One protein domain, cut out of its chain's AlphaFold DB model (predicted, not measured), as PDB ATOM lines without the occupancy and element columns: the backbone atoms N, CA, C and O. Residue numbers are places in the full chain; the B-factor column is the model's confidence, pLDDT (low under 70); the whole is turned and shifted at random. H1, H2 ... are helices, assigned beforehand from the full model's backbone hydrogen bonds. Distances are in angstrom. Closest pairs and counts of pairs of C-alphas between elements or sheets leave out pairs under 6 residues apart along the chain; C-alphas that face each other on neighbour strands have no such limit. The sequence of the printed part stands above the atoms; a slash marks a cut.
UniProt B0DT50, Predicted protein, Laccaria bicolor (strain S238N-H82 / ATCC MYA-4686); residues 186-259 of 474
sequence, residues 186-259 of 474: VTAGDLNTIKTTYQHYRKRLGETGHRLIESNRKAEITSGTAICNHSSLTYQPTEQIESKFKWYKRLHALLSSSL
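Overview. This is residues 186 to 259 of the 474 residues of the protein "Predicted protein" of Laccaria bicolor (strain S238N-H82 / ATCC MYA-4686) (UniProt B0DT50). A long helix, H1, makes most of the length of a loose, open arrangement; beyond its last residues the chain turns through the short H2 into a wide loop, residues 215 to 236, and comes back in H3, which runs opposite to H1 at a shallow tilt, before H4 turns off steeply. Residues 186 to 197 stick out at one end, and residues 253 to 259 stick out at the end of H4. The printed part has 74 residues with four named helices, H1, H2, H3 and H4 in chain order, and no named strand; the class is all helix. The whole is loose, with a radius of gyration of the C-alphas of 14.2 A, and elongated, spanning 46 by 28 by 18 A.

Along the chain. H1, residues 188 to 207, starts with C-alpha 188 at (-42.651, 19.431, 46.466) and is 28.5 A long. H2 is residues 210 to 214, 6.4 A. H3 is residues 237 to 244, 10.7 A. H4, residues 248 to 257, is 13.8 A long and ends with C-alpha 257 at (-22.486, 20.453, 33.484).

Arrangement. H1 and H2 are close but not clearly touching, the closest C-alphas, of Leu 205 and Arg 211, being 7.7 A apart. H1 and H3 are also close but not clearly touching, with C-alphas of Leu 205 and Pro 237 closest at 7.7 A; they run opposite ways at a shallow tilt of 24 degrees. H3 and H4 only just touch, and only at the corner by their link, with 3 pairs of C-alphas within 8 A; the closest are Glu 242 and Tyr 248, 6.5 A, at a steep tilt of 67 degrees, opposite ways. H1 and H4 are near each other, while H2 is apart from H3 and H4. In H1, H2, H3 and H4 every O i to N i+4 pair is within hydrogen-bond range.

Size, cuts and confidence. The C-alphas farthest apart, of Thr 187 and Ser 223, are 45.9 A apart. The printed part has no cut. The link from H2 to H3 is long; the other two are tight. The mean pLDDT of the printed part is 71.1, with 30 residues under 70, among them 220 to 235.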
ATOM      1  N   VAL A 186     -45.988  20.083  40.181       51.12
ATOM      2  CA  VAL A 186     -44.943  19.209  40.700       51.12
ATOM      3  C   VAL A 186     -44.955  19.538  42.176       51.12
ATOM      4  O   VAL A 186     -44.386  20.538  42.616       51.12
ATOM      5  N   THR A 187     -45.741  18.773  42.930       56.53
ATOM      6  CA  THR A 187     -45.814  18.960  44.365       56.53
ATOM      7  C   THR A 187     -44.383  18.820  44.867       56.53
ATOM      8  O   THR A 187     -43.591  18.059  44.303       56.53
ATOM      9  N   ALA A 188     -44.001  19.553  45.912       63.84
ATOM     10  CA  ALA A 188     -42.651  19.431  46.466       63.84
ATOM     11  C   ALA A 188     -42.266  17.952  46.749       63.84
ATOM     12  O   ALA A 188     -41.090  17.589  46.703       63.84
ATOM     13  N   GLY A 189     -43.265  17.079  46.948       72.06
ATOM     14  CA  GLY A 189     -43.116  15.627  47.040       72.06
ATOM     15  C   GLY A 189     -42.628  14.927  45.764       72.06
ATOM     16  O   GLY A 189     -41.795  14.024  45.861       72.06
ATOM     17  N   ASP A 190     -43.064  15.339  44.574       74.06
ATOM     18  CA  ASP A 190     -42.649  14.724  43.305       74.06
ATOM     19  C   ASP A 190     -41.204  15.090  42.959       74.06
ATOM     20  O   ASP A 190     -40.412  14.224  42.578       74.06
ATOM     21  N   LEU A 191     -40.813  16.344  43.203       79.81
ATOM     22  CA  LEU A 191     -39.429  16.781  43.026       79.81
ATOM     23  C   LEU A 191     -38.484  16.039  43.985       79.81
ATOM     24  O   LEU A 191     -37.412  15.591  43.577       79.81
ATOM     25  N   ASN A 192     -38.891  15.848  45.244       75.81
ATOM     26  CA  ASN A 192     -38.125  15.060  46.212       75.81
ATOM     27  C   ASN A 192     -38.061  13.576  45.830       75.81
ATOM     28  O   ASN A 192     -37.025  12.936  46.011       75.81
ATOM     29  N   THR A 193     -39.120  13.027  45.236       79.94
ATOM     30  CA  THR A 193     -39.118  11.648  44.730       79.94
ATOM     31  C   THR A 193     -38.143  11.500  43.559       79.94
ATOM     32  O   THR A 193     -37.354  10.558  43.534       79.94
ATOM     33  N   ILE A 194     -38.105  12.459  42.632       83.50
ATOM     34  CA  ILE A 194     -37.144  12.464  41.517       83.50
ATOM     35  C   ILE A 194     -35.710  12.621  42.038       83.50
ATOM     36  O   ILE A 194     -34.831  11.865  41.627       83.50
ATOM     37  N   LYS A 195     -35.470  13.535  42.990       85.06
ATOM     38  CA  LYS A 195     -34.151  13.734  43.614       85.06
ATOM     39  C   LYS A 195     -33.658  12.477  44.334       85.06
ATOM     40  O   LYS A 195     -32.526  12.063  44.104       85.06
ATOM     41  N   THR A 196     -34.494  11.846  45.159       86.31
ATOM     42  CA  THR A 196     -34.124  10.623  45.898       86.31
ATOM     43  C   THR A 196     -33.893   9.445  44.954       86.31
ATOM     44  O   THR A 196     -32.903   8.729  45.095       86.31
ATOM     45  N   THR A 197     -34.735   9.293  43.929       83.75
ATOM     46  CA  THR A 197     -34.573   8.262  42.895       83.75
ATOM     47  C   THR A 197     -33.278   8.475  42.103       83.75
ATOM     48  O   THR A 197     -32.504   7.536  41.917       83.75
ATOM     49  N   TYR A 198     -32.977   9.716  41.708       87.12
ATOM     50  CA  TYR A 198     -31.727  10.067  41.033       87.12
ATOM     51  C   TYR A 198     -30.499   9.801  41.915       87.12
ATOM     52  O   TYR A 198     -29.546   9.176  41.455       87.12
ATOM     53  N   GLN A 199     -30.522  10.215  43.186       86.94
ATOM     54  CA  GLN A 199     -29.430   9.961  44.131       86.94
ATOM     55  C   GLN A 199     -29.197   8.463  44.350       86.94
ATOM     56  O   GLN A 199     -28.051   8.018  44.335       86.94
ATOM     57  N   HIS A 200     -30.266   7.677  44.488       86.62
ATOM     58  CA  HIS A 200     -30.186   6.225  44.623       86.62
ATOM     59  C   HIS A 200     -29.510   5.574  43.404       86.62
ATOM     60  O   HIS A 200     -28.607   4.751  43.559       86.62
ATOM     61  N   TYR A 201     -29.885   5.975  42.184       82.56
ATOM     62  CA  TYR A 201     -29.240   5.464  40.969       82.56
ATOM     63  C   TYR A 201     -27.809   5.961  40.801       82.56
ATOM     64  O   TYR A 201     -26.940   5.172  40.440       82.56
ATOM     65  N   ARG A 202     -27.533   7.227  41.126       84.06
ATOM     66  CA  ARG A 202     -26.175   7.781  41.123       84.06
ATOM     67  C   ARG A 202     -25.264   7.026  42.092       84.06
ATOM     68  O   ARG A 202     -24.117   6.767  41.748       84.06
ATOM     69  N   LYS A 203     -25.770   6.637  43.268       86.69
ATOM     70  CA  LYS A 203     -25.036   5.816  44.240       86.69
ATOM     71  C   LYS A 203     -24.741   4.423  43.680       86.69
ATOM     72  O   LYS A 203     -23.580   4.035  43.648       86.69
ATOM     73  N   ARG A 204     -25.751   3.732  43.132       81.69
ATOM     74  CA  ARG A 204     -25.562   2.422  42.477       81.69
ATOM     75  C   ARG A 204     -24.570   2.479  41.309       81.69
ATOM     76  O   ARG A 204     -23.749   1.583  41.164       81.69
ATOM     77  N   LEU A 205     -24.618   3.526  40.486       81.75
ATOM     78  CA  LEU A 205     -23.683   3.721  39.369       81.75
ATOM     79  C   LEU A 205     -22.266   4.060  39.851       81.75
ATOM     80  O   LEU A 205     -21.297   3.559  39.284       81.75
ATOM     81  N   GLY A 206     -22.140   4.854  40.919       80.62
ATOM     82  CA  GLY A 206     -20.861   5.145  41.568       80.62
ATOM     83  C   GLY A 206     -20.195   3.892  42.137       80.62
ATOM     84  O   GLY A 206     -19.013   3.673  41.899       80.62
ATOM     85  N   GLU A 207     -20.970   3.029  42.800       79.00
ATOM     86  CA  GLU A 207     -20.509   1.726  43.305       79.00
ATOM     87  C   GLU A 207     -20.091   0.775  42.170       79.00
ATOM     88  O   GLU A 207     -19.186  -0.035  42.346       79.00
ATOM     89  N   THR A 208     -20.691   0.913  40.982       74.06
ATOM     90  CA  THR A 208     -20.355   0.089  39.807       74.06
ATOM     91  C   THR A 208     -19.172   0.650  38.995       74.06
ATOM     92  O   THR A 208     -18.890   0.176  37.899       74.06
ATOM     93  N   GLY A 209     -18.478   1.682  39.491       70.75
ATOM     94  CA  GLY A 209     -17.325   2.276  38.803       70.75
ATOM     95  C   GLY A 209     -17.679   3.053  37.530       70.75
ATOM     96  O   GLY A 209     -16.799   3.344  36.724       70.75
ATOM     97  N   HIS A 210     -18.947   3.435  37.336       70.12
ATOM     98  CA  HIS A 210     -19.407   4.084  36.103       70.12
ATOM     99  C   HIS A 210     -18.674   5.404  35.798       70.12
ATOM    100  O   HIS A 210     -18.427   5.721  34.637       70.12
ATOM    101  N   ARG A 211     -18.212   6.116  36.839       71.44
ATOM    102  CA  ARG A 211     -17.413   7.346  36.698       71.44
ATOM    103  C   ARG A 211     -16.101   7.145  35.928       71.44
ATOM    104  O   ARG A 211     -15.658   8.069  35.251       71.44
ATOM    105  N   LEU A 212     -15.491   5.957  35.997       65.69
ATOM    106  CA  LEU A 212     -14.257   5.640  35.259       65.69
ATOM    107  C   LEU A 212     -14.526   5.474  33.756       65.69
ATOM    108  O   LEU A 212     -13.683   5.814  32.927       65.69
ATOM    109  N   ILE A 213     -15.727   5.005  33.403       62.12
ATOM    110  CA  ILE A 213     -16.169   4.824  32.017       62.12
ATOM    111  C   ILE A 213     -16.528   6.178  31.389       62.12
ATOM    112  O   ILE A 213     -16.127   6.437  30.256       62.12
ATOM    113  N   GLU A 214     -17.238   7.043  32.122       68.00
ATOM    114  CA  GLU A 214     -17.624   8.391  31.664       68.00
ATOM    115  C   GLU A 214     -16.421   9.328  31.499       68.00
ATOM    116  O   GLU A 214     -16.384  10.119  30.562       68.00
ATOM    117  N   SER A 215     -15.398   9.192  32.350       68.88
ATOM    118  CA  SER A 215     -14.171  10.004  32.275       68.88
ATOM    119  C   SER A 215     -13.205   9.549  31.174       68.88
ATOM    120  O   SER A 215     -12.072  10.018  31.118       68.88
ATOM    121  N   ASN A 216     -13.611   8.590  30.333       59.25
ATOM    122  CA  ASN A 216     -12.784   7.951  29.306       59.25
ATOM    123  C   ASN A 216     -11.467   7.332  29.837       59.25
ATOM    124  O   ASN A 216     -10.585   6.971  29.062       59.25
ATOM    125  N   ARG A 217     -11.356   7.119  31.156       66.56
ATOM    126  CA  ARG A 217     -10.221   6.487  31.854       66.56
ATOM    127  C   ARG A 217     -10.367   4.965  31.899       66.56
ATOM    128  O   ARG A 217     -10.046   4.309  32.884       66.56
ATOM    129  N   LYS A 218     -10.859   4.373  30.809       62.81
ATOM    130  CA  LYS A 218     -11.076   2.920  30.708       62.81
ATOM    131  C   LYS A 218      -9.781   2.120  30.894       62.81
ATOM    132  O   LYS A 218      -9.845   0.975  31.322       62.81
ATOM    133  N   ALA A 219      -8.630   2.730  30.607       70.88
ATOM    134  CA  ALA A 219      -7.312   2.125  30.782       70.88
ATOM    135  C   ALA A 219      -6.906   1.924  32.257       70.88
ATOM    136  O   ALA A 219      -6.081   1.064  32.535       70.88
ATOM    137  N   GLU A 220      -7.499   2.665  33.201       69.94
ATOM    138  CA  GLU A 220      -7.224   2.529  34.643       69.94
ATOM    139  C   GLU A 220      -7.986   1.346  35.279       69.94
ATOM    140  O   GLU A 220      -7.777   1.002  36.444       69.94
ATOM    141  N   ILE A 221      -8.882   0.698  34.525       68.31
ATOM    142  CA  ILE A 221      -9.656  -0.449  35.004       68.31
ATOM    143  C   ILE A 221      -8.800  -1.712  34.860       68.31
ATOM    144  O   ILE A 221      -8.842  -2.408  33.846       68.31
ATOM    145  N   THR A 222      -8.027  -2.029  35.898       61.50
ATOM    146  CA  THR A 222      -7.257  -3.277  35.959       61.50
ATOM    147  C   THR A 222      -8.194  -4.480  36.096       61.50
ATOM    148  O   THR A 222      -8.959  -4.592  37.068       61.50
ATOM    149  N   SER A 223      -8.114  -5.400  35.132       51.75
ATOM    150  CA  SER A 223      -8.826  -6.680  35.129       51.75
ATOM    151  C   SER A 223      -8.582  -7.444  36.434       51.75
ATOM    152  O   SER A 223      -7.441  -7.734  36.784       51.75
ATOM    153  N   GLY A 224      -9.655  -7.772  37.162       60.72
ATOM    154  CA  GLY A 224      -9.591  -8.522  38.428       60.72
ATOM    155  C   GLY A 224      -9.822  -7.704  39.706       60.72
ATOM    156  O   GLY A 224      -9.870  -8.273  40.795       60.72
ATOM    157  N   THR A 225     -10.024  -6.389  39.607       64.94
ATOM    158  CA  THR A 225     -10.510  -5.575  40.736       64.94
ATOM    159  C   THR A 225     -11.994  -5.844  41.022       64.94
ATOM    160  O   THR A 225     -12.743  -6.259  40.137       64.94
ATOM    161  N   ALA A 226     -12.464  -5.582  42.251       57.81
ATOM    162  CA  ALA A 226     -13.876  -5.764  42.632       57.81
ATOM    163  C   ALA A 226     -14.860  -4.978  41.733       57.81
ATOM    164  O   ALA A 226     -16.012  -5.376  41.582       57.81
ATOM    165  N   ILE A 227     -14.372  -3.917  41.081       55.88
ATOM    166  CA  ILE A 227     -15.088  -3.096  40.095       55.88
ATOM    167  C   ILE A 227     -15.294  -3.865  38.772       55.88
ATOM    168  O   ILE A 227     -16.320  -3.726  38.110       55.88
ATOM    169  N   CYS A 228     -14.360  -4.750  38.410       50.94
ATOM    170  CA  CYS A 228     -14.393  -5.545  37.183       50.94
ATOM    171  C   CYS A 228     -15.404  -6.710  37.248       50.94
ATOM    172  O   CYS A 228     -15.944  -7.117  36.214       50.94
ATOM    173  N   ASN A 229     -15.727  -7.205  38.451       50.09
ATOM    174  CA  ASN A 229     -16.601  -8.369  38.663       50.09
ATOM    175  C   ASN A 229     -18.091  -8.119  38.353       50.09
ATOM    176  O   ASN A 229     -18.873  -9.065  38.326       50.09
ATOM    177  N   HIS A 230     -18.503  -6.876  38.090       51.06
ATOM    178  CA  HIS A 230     -19.839  -6.560  37.558       51.06
ATOM    179  C   HIS A 230     -19.853  -6.260  36.054       51.06
ATOM    180  O   HIS A 230     -20.926  -6.125  35.478       51.06
ATOM    181  N   SER A 231     -18.688  -6.190  35.404       51.03
ATOM    182  CA  SER A 231     -18.587  -5.848  33.978       51.03
ATOM    183  C   SER A 231     -18.429  -7.057  33.047       51.03
ATOM    184  O   SER A 231     -18.668  -6.934  31.850       51.03
ATOM    185  N   SER A 232     -18.039  -8.226  33.574       47.91
ATOM    186  CA  SER A 232     -17.487  -9.300  32.732       47.91
ATOM    187  C   SER A 232     -18.511 -10.241  32.080       47.91
ATOM    188  O   SER A 232     -18.181 -10.873  31.087       47.91
ATOM    189  N   LEU A 233     -19.774 -10.317  32.515       47.41
ATOM    190  CA  LEU A 233     -20.766 -11.147  31.812       47.41
ATOM    191  C   LEU A 233     -22.131 -10.438  31.722       47.41
ATOM    192  O   LEU A 233     -22.863 -10.325  32.698       47.41
ATOM    193  N   THR A 234     -22.431  -9.944  30.516       48.94
ATOM    194  CA  THR A 234     -23.776  -9.742  29.932       48.94
ATOM    195  C   THR A 234     -24.809  -8.864  30.647       48.94
ATOM    196  O   THR A 234     -25.988  -8.941  30.306       48.94
ATOM    197  N   TYR A 235     -24.425  -7.973  31.560       54.50
ATOM    198  CA  TYR A 235     -25.396  -7.070  32.188       54.50
ATOM    199  C   TYR A 235     -24.838  -5.655  32.337       54.50
ATOM    200  O   TYR A 235     -24.164  -5.349  33.314       54.50
ATOM    201  N   GLN A 236     -25.118  -4.777  31.366       71.88
ATOM    202  CA  GLN A 236     -24.825  -3.349  31.485       71.88
ATOM    203  C   GLN A 236     -25.887  -2.677  32.377       71.88
ATOM    204  O   GLN A 236     -27.045  -2.540  31.971       71.88
ATOM    205  N   PRO A 237     -25.542  -2.219  33.597       67.31
ATOM    206  CA  PRO A 237     -26.493  -1.539  34.479       67.31
ATOM    207  C   PRO A 237     -27.002  -0.225  33.872       67.31
ATOM    208  O   PRO A 237     -28.107   0.219  34.178       67.31
ATOM    209  N   THR A 238     -26.208   0.371  32.984       68.25
ATOM    210  CA  THR A 238     -26.545   1.545  32.177       68.25
ATOM    211  C   THR A 238     -27.744   1.282  31.284       68.25
ATOM    212  O   THR A 238     -28.700   2.041  31.343       68.25
ATOM    213  N   GLU A 239     -27.784   0.164  30.560       76.69
ATOM    214  CA  GLU A 239     -28.914  -0.184  29.689       76.69
ATOM    215  C   GLU A 239     -30.208  -0.426  30.485       76.69
ATOM    216  O   GLU A 239     -31.300  -0.046  30.056       76.69
ATOM    217  N   GLN A 240     -30.120  -0.983  31.698       77.06
ATOM    218  CA  GLN A 240     -31.285  -1.105  32.585       77.06
ATOM    219  C   GLN A 240     -31.791   0.237  33.114       77.06
ATOM    220  O   GLN A 240     -32.998   0.431  33.272       77.06
ATOM    221  N   ILE A 241     -30.879   1.152  33.430       76.19
ATOM    222  CA  ILE A 241     -31.240   2.481  33.922       76.19
ATOM    223  C   ILE A 241     -31.784   3.328  32.769       76.19
ATOM    224  O   ILE A 241     -32.794   4.002  32.941       76.19
ATOM    225  N   GLU A 242     -31.197   3.222  31.580       79.31
ATOM    226  CA  GLU A 242     -31.638   3.905  30.362       79.31
ATOM    227  C   GLU A 242     -32.985   3.383  29.858       79.31
ATOM    228  O   GLU A 242     -33.848   4.177  29.480       79.31
ATOM    229  N   SER A 243     -33.211   2.066  29.906       79.31
ATOM    230  CA  SER A 243     -34.503   1.477  29.533       79.31
ATOM    231  C   SER A 243     -35.621   1.881  30.495       79.31
ATOM    232  O   SER A 243     -36.736   2.155  30.050       79.31
ATOM    233  N   LYS A 244     -35.336   1.984  31.801       80.00
ATOM    234  CA  LYS A 244     -36.314   2.448  32.799       80.00
ATOM    235  C   LYS A 244     -36.508   3.965  32.788       80.00
ATOM    236  O   LYS A 244     -37.616   4.431  33.041       80.00
ATOM    237  N   PHE A 245     -35.464   4.732  32.486       77.88
ATOM    238  CA  PHE A 245     -35.465   6.190  32.565       77.88
ATOM    239  C   PHE A 245     -34.681   6.800  31.404       77.88
ATOM    240  O   PHE A 245     -33.531   7.213  31.546       77.88
ATOM    241  N   LYS A 246     -35.349   6.945  30.255       81.62
ATOM    242  CA  LYS A 246     -34.766   7.551  29.042       81.62
ATOM    243  C   LYS A 246     -34.202   8.963  29.266       81.62
ATOM    244  O   LYS A 246     -33.321   9.399  28.534       81.62
ATOM    245  N   TRP A 247     -34.684   9.679  30.283       81.38
ATOM    246  CA  TRP A 247     -34.217  11.020  30.642       81.38
ATOM    247  C   TRP A 247     -32.966  11.037  31.535       81.38
ATOM    248  O   TRP A 247     -32.412  12.114  31.744       81.38
ATOM    249  N   TYR A 248     -32.488   9.892  32.050       82.56
ATOM    250  CA  TYR A 248     -31.373   9.844  33.007       82.56
ATOM    251  C   TYR A 248     -30.093  10.476  32.448       82.56
ATOM    252  O   TYR A 248     -29.516  11.330  33.111       82.56
ATOM    253  N   LYS A 249     -29.702  10.142  31.208       80.69
ATOM    254  CA  LYS A 249     -28.527  10.732  30.537       80.69
ATOM    255  C   LYS A 249     -28.620  12.253  30.440       80.69
ATOM    256  O   LYS A 249     -27.666  12.954  30.755       80.69
ATOM    257  N   ARG A 250     -29.793  12.767  30.054       78.50
ATOM    258  CA  ARG A 250     -30.028  14.209  29.910       78.50
ATOM    259  C   ARG A 250     -30.019  14.919  31.262       78.50
ATOM    260  O   ARG A 250     -29.410  15.974  31.379       78.50
ATOM    261  N   LEU A 251     -30.643  14.334  32.287       82.81
ATOM    262  CA  LEU A 251     -30.619  14.894  33.641       82.81
ATOM    263  C   LEU A 251     -29.213  14.835  34.247       82.81
ATOM    264  O   LEU A 251     -28.786  15.799  34.871       82.81
ATOM    265  N   HIS A 252     -28.489  13.732  34.051       82.38
ATOM    266  CA  HIS A 252     -27.118  13.591  34.520       82.38
ATOM    267  C   HIS A 252     -26.214  14.638  33.872       82.38
ATOM    268  O   HIS A 252     -25.540  15.352  34.602       82.38
ATOM    269  N   ALA A 253     -26.292  14.808  32.547       82.06
ATOM    270  CA  ALA A 253     -25.568  15.844  31.816       82.06
ATOM    271  C   ALA A 253     -25.908  17.257  32.315       82.06
ATOM    272  O   ALA A 253     -25.005  18.058  32.522       82.06
ATOM    273  N   LEU A 254     -27.184  17.570  32.572       82.56
ATOM    274  CA  LEU A 254     -27.587  18.869  33.133       82.56
ATOM    275  C   LEU A 254     -27.036  19.093  34.551       82.56
ATOM    276  O   LEU A 254     -26.602  20.191  34.884       82.56
ATOM    277  N   LEU A 255     -27.039  18.054  35.389       80.25
ATOM    278  CA  LEU A 255     -26.559  18.136  36.771       80.25
ATOM    279  C   LEU A 255     -25.031  18.078  36.890       80.25
ATOM    280  O   LEU A 255     -24.499  18.550  37.890       80.25
ATOM    281  N   SER A 256     -24.330  17.491  35.917       78.06
ATOM    282  CA  SER A 256     -22.865  17.437  35.877       78.06
ATOM    283  C   SER A 256     -22.242  18.641  35.170       78.06
ATOM    284  O   SER A 256     -21.152  19.052  35.552       78.06
ATOM    285  N   SER A 257     -22.931  19.236  34.188       72.62
ATOM    286  CA  SER A 257     -22.486  20.453  33.484       72.62
ATOM    287  C   SER A 257     -22.822  21.753  34.217       72.62
ATOM    288  O   SER A 257     -22.230  22.791  33.928       72.62
ATOM    289  N   SER A 258     -23.746  21.723  35.184       58.75
ATOM    290  CA  SER A 258     -24.023  22.883  36.029       58.75
ATOM    291  C   SER A 258     -22.817  23.169  36.928       58.75
ATOM    292  O   SER A 258     -22.611  22.497  37.940       58.75
ATOM    293  N   LEU A 259     -22.042  24.202  36.572       51.44
ATOM    294  CA  LEU A 259     -20.908  24.728  37.348       51.44
ATOM    295  C   LEU A 259     -21.248  24.896  38.836       51.44
ATOM    296  O   LEU A 259     -20.410  24.626  39.690       51.44
TER     297      LEU A 259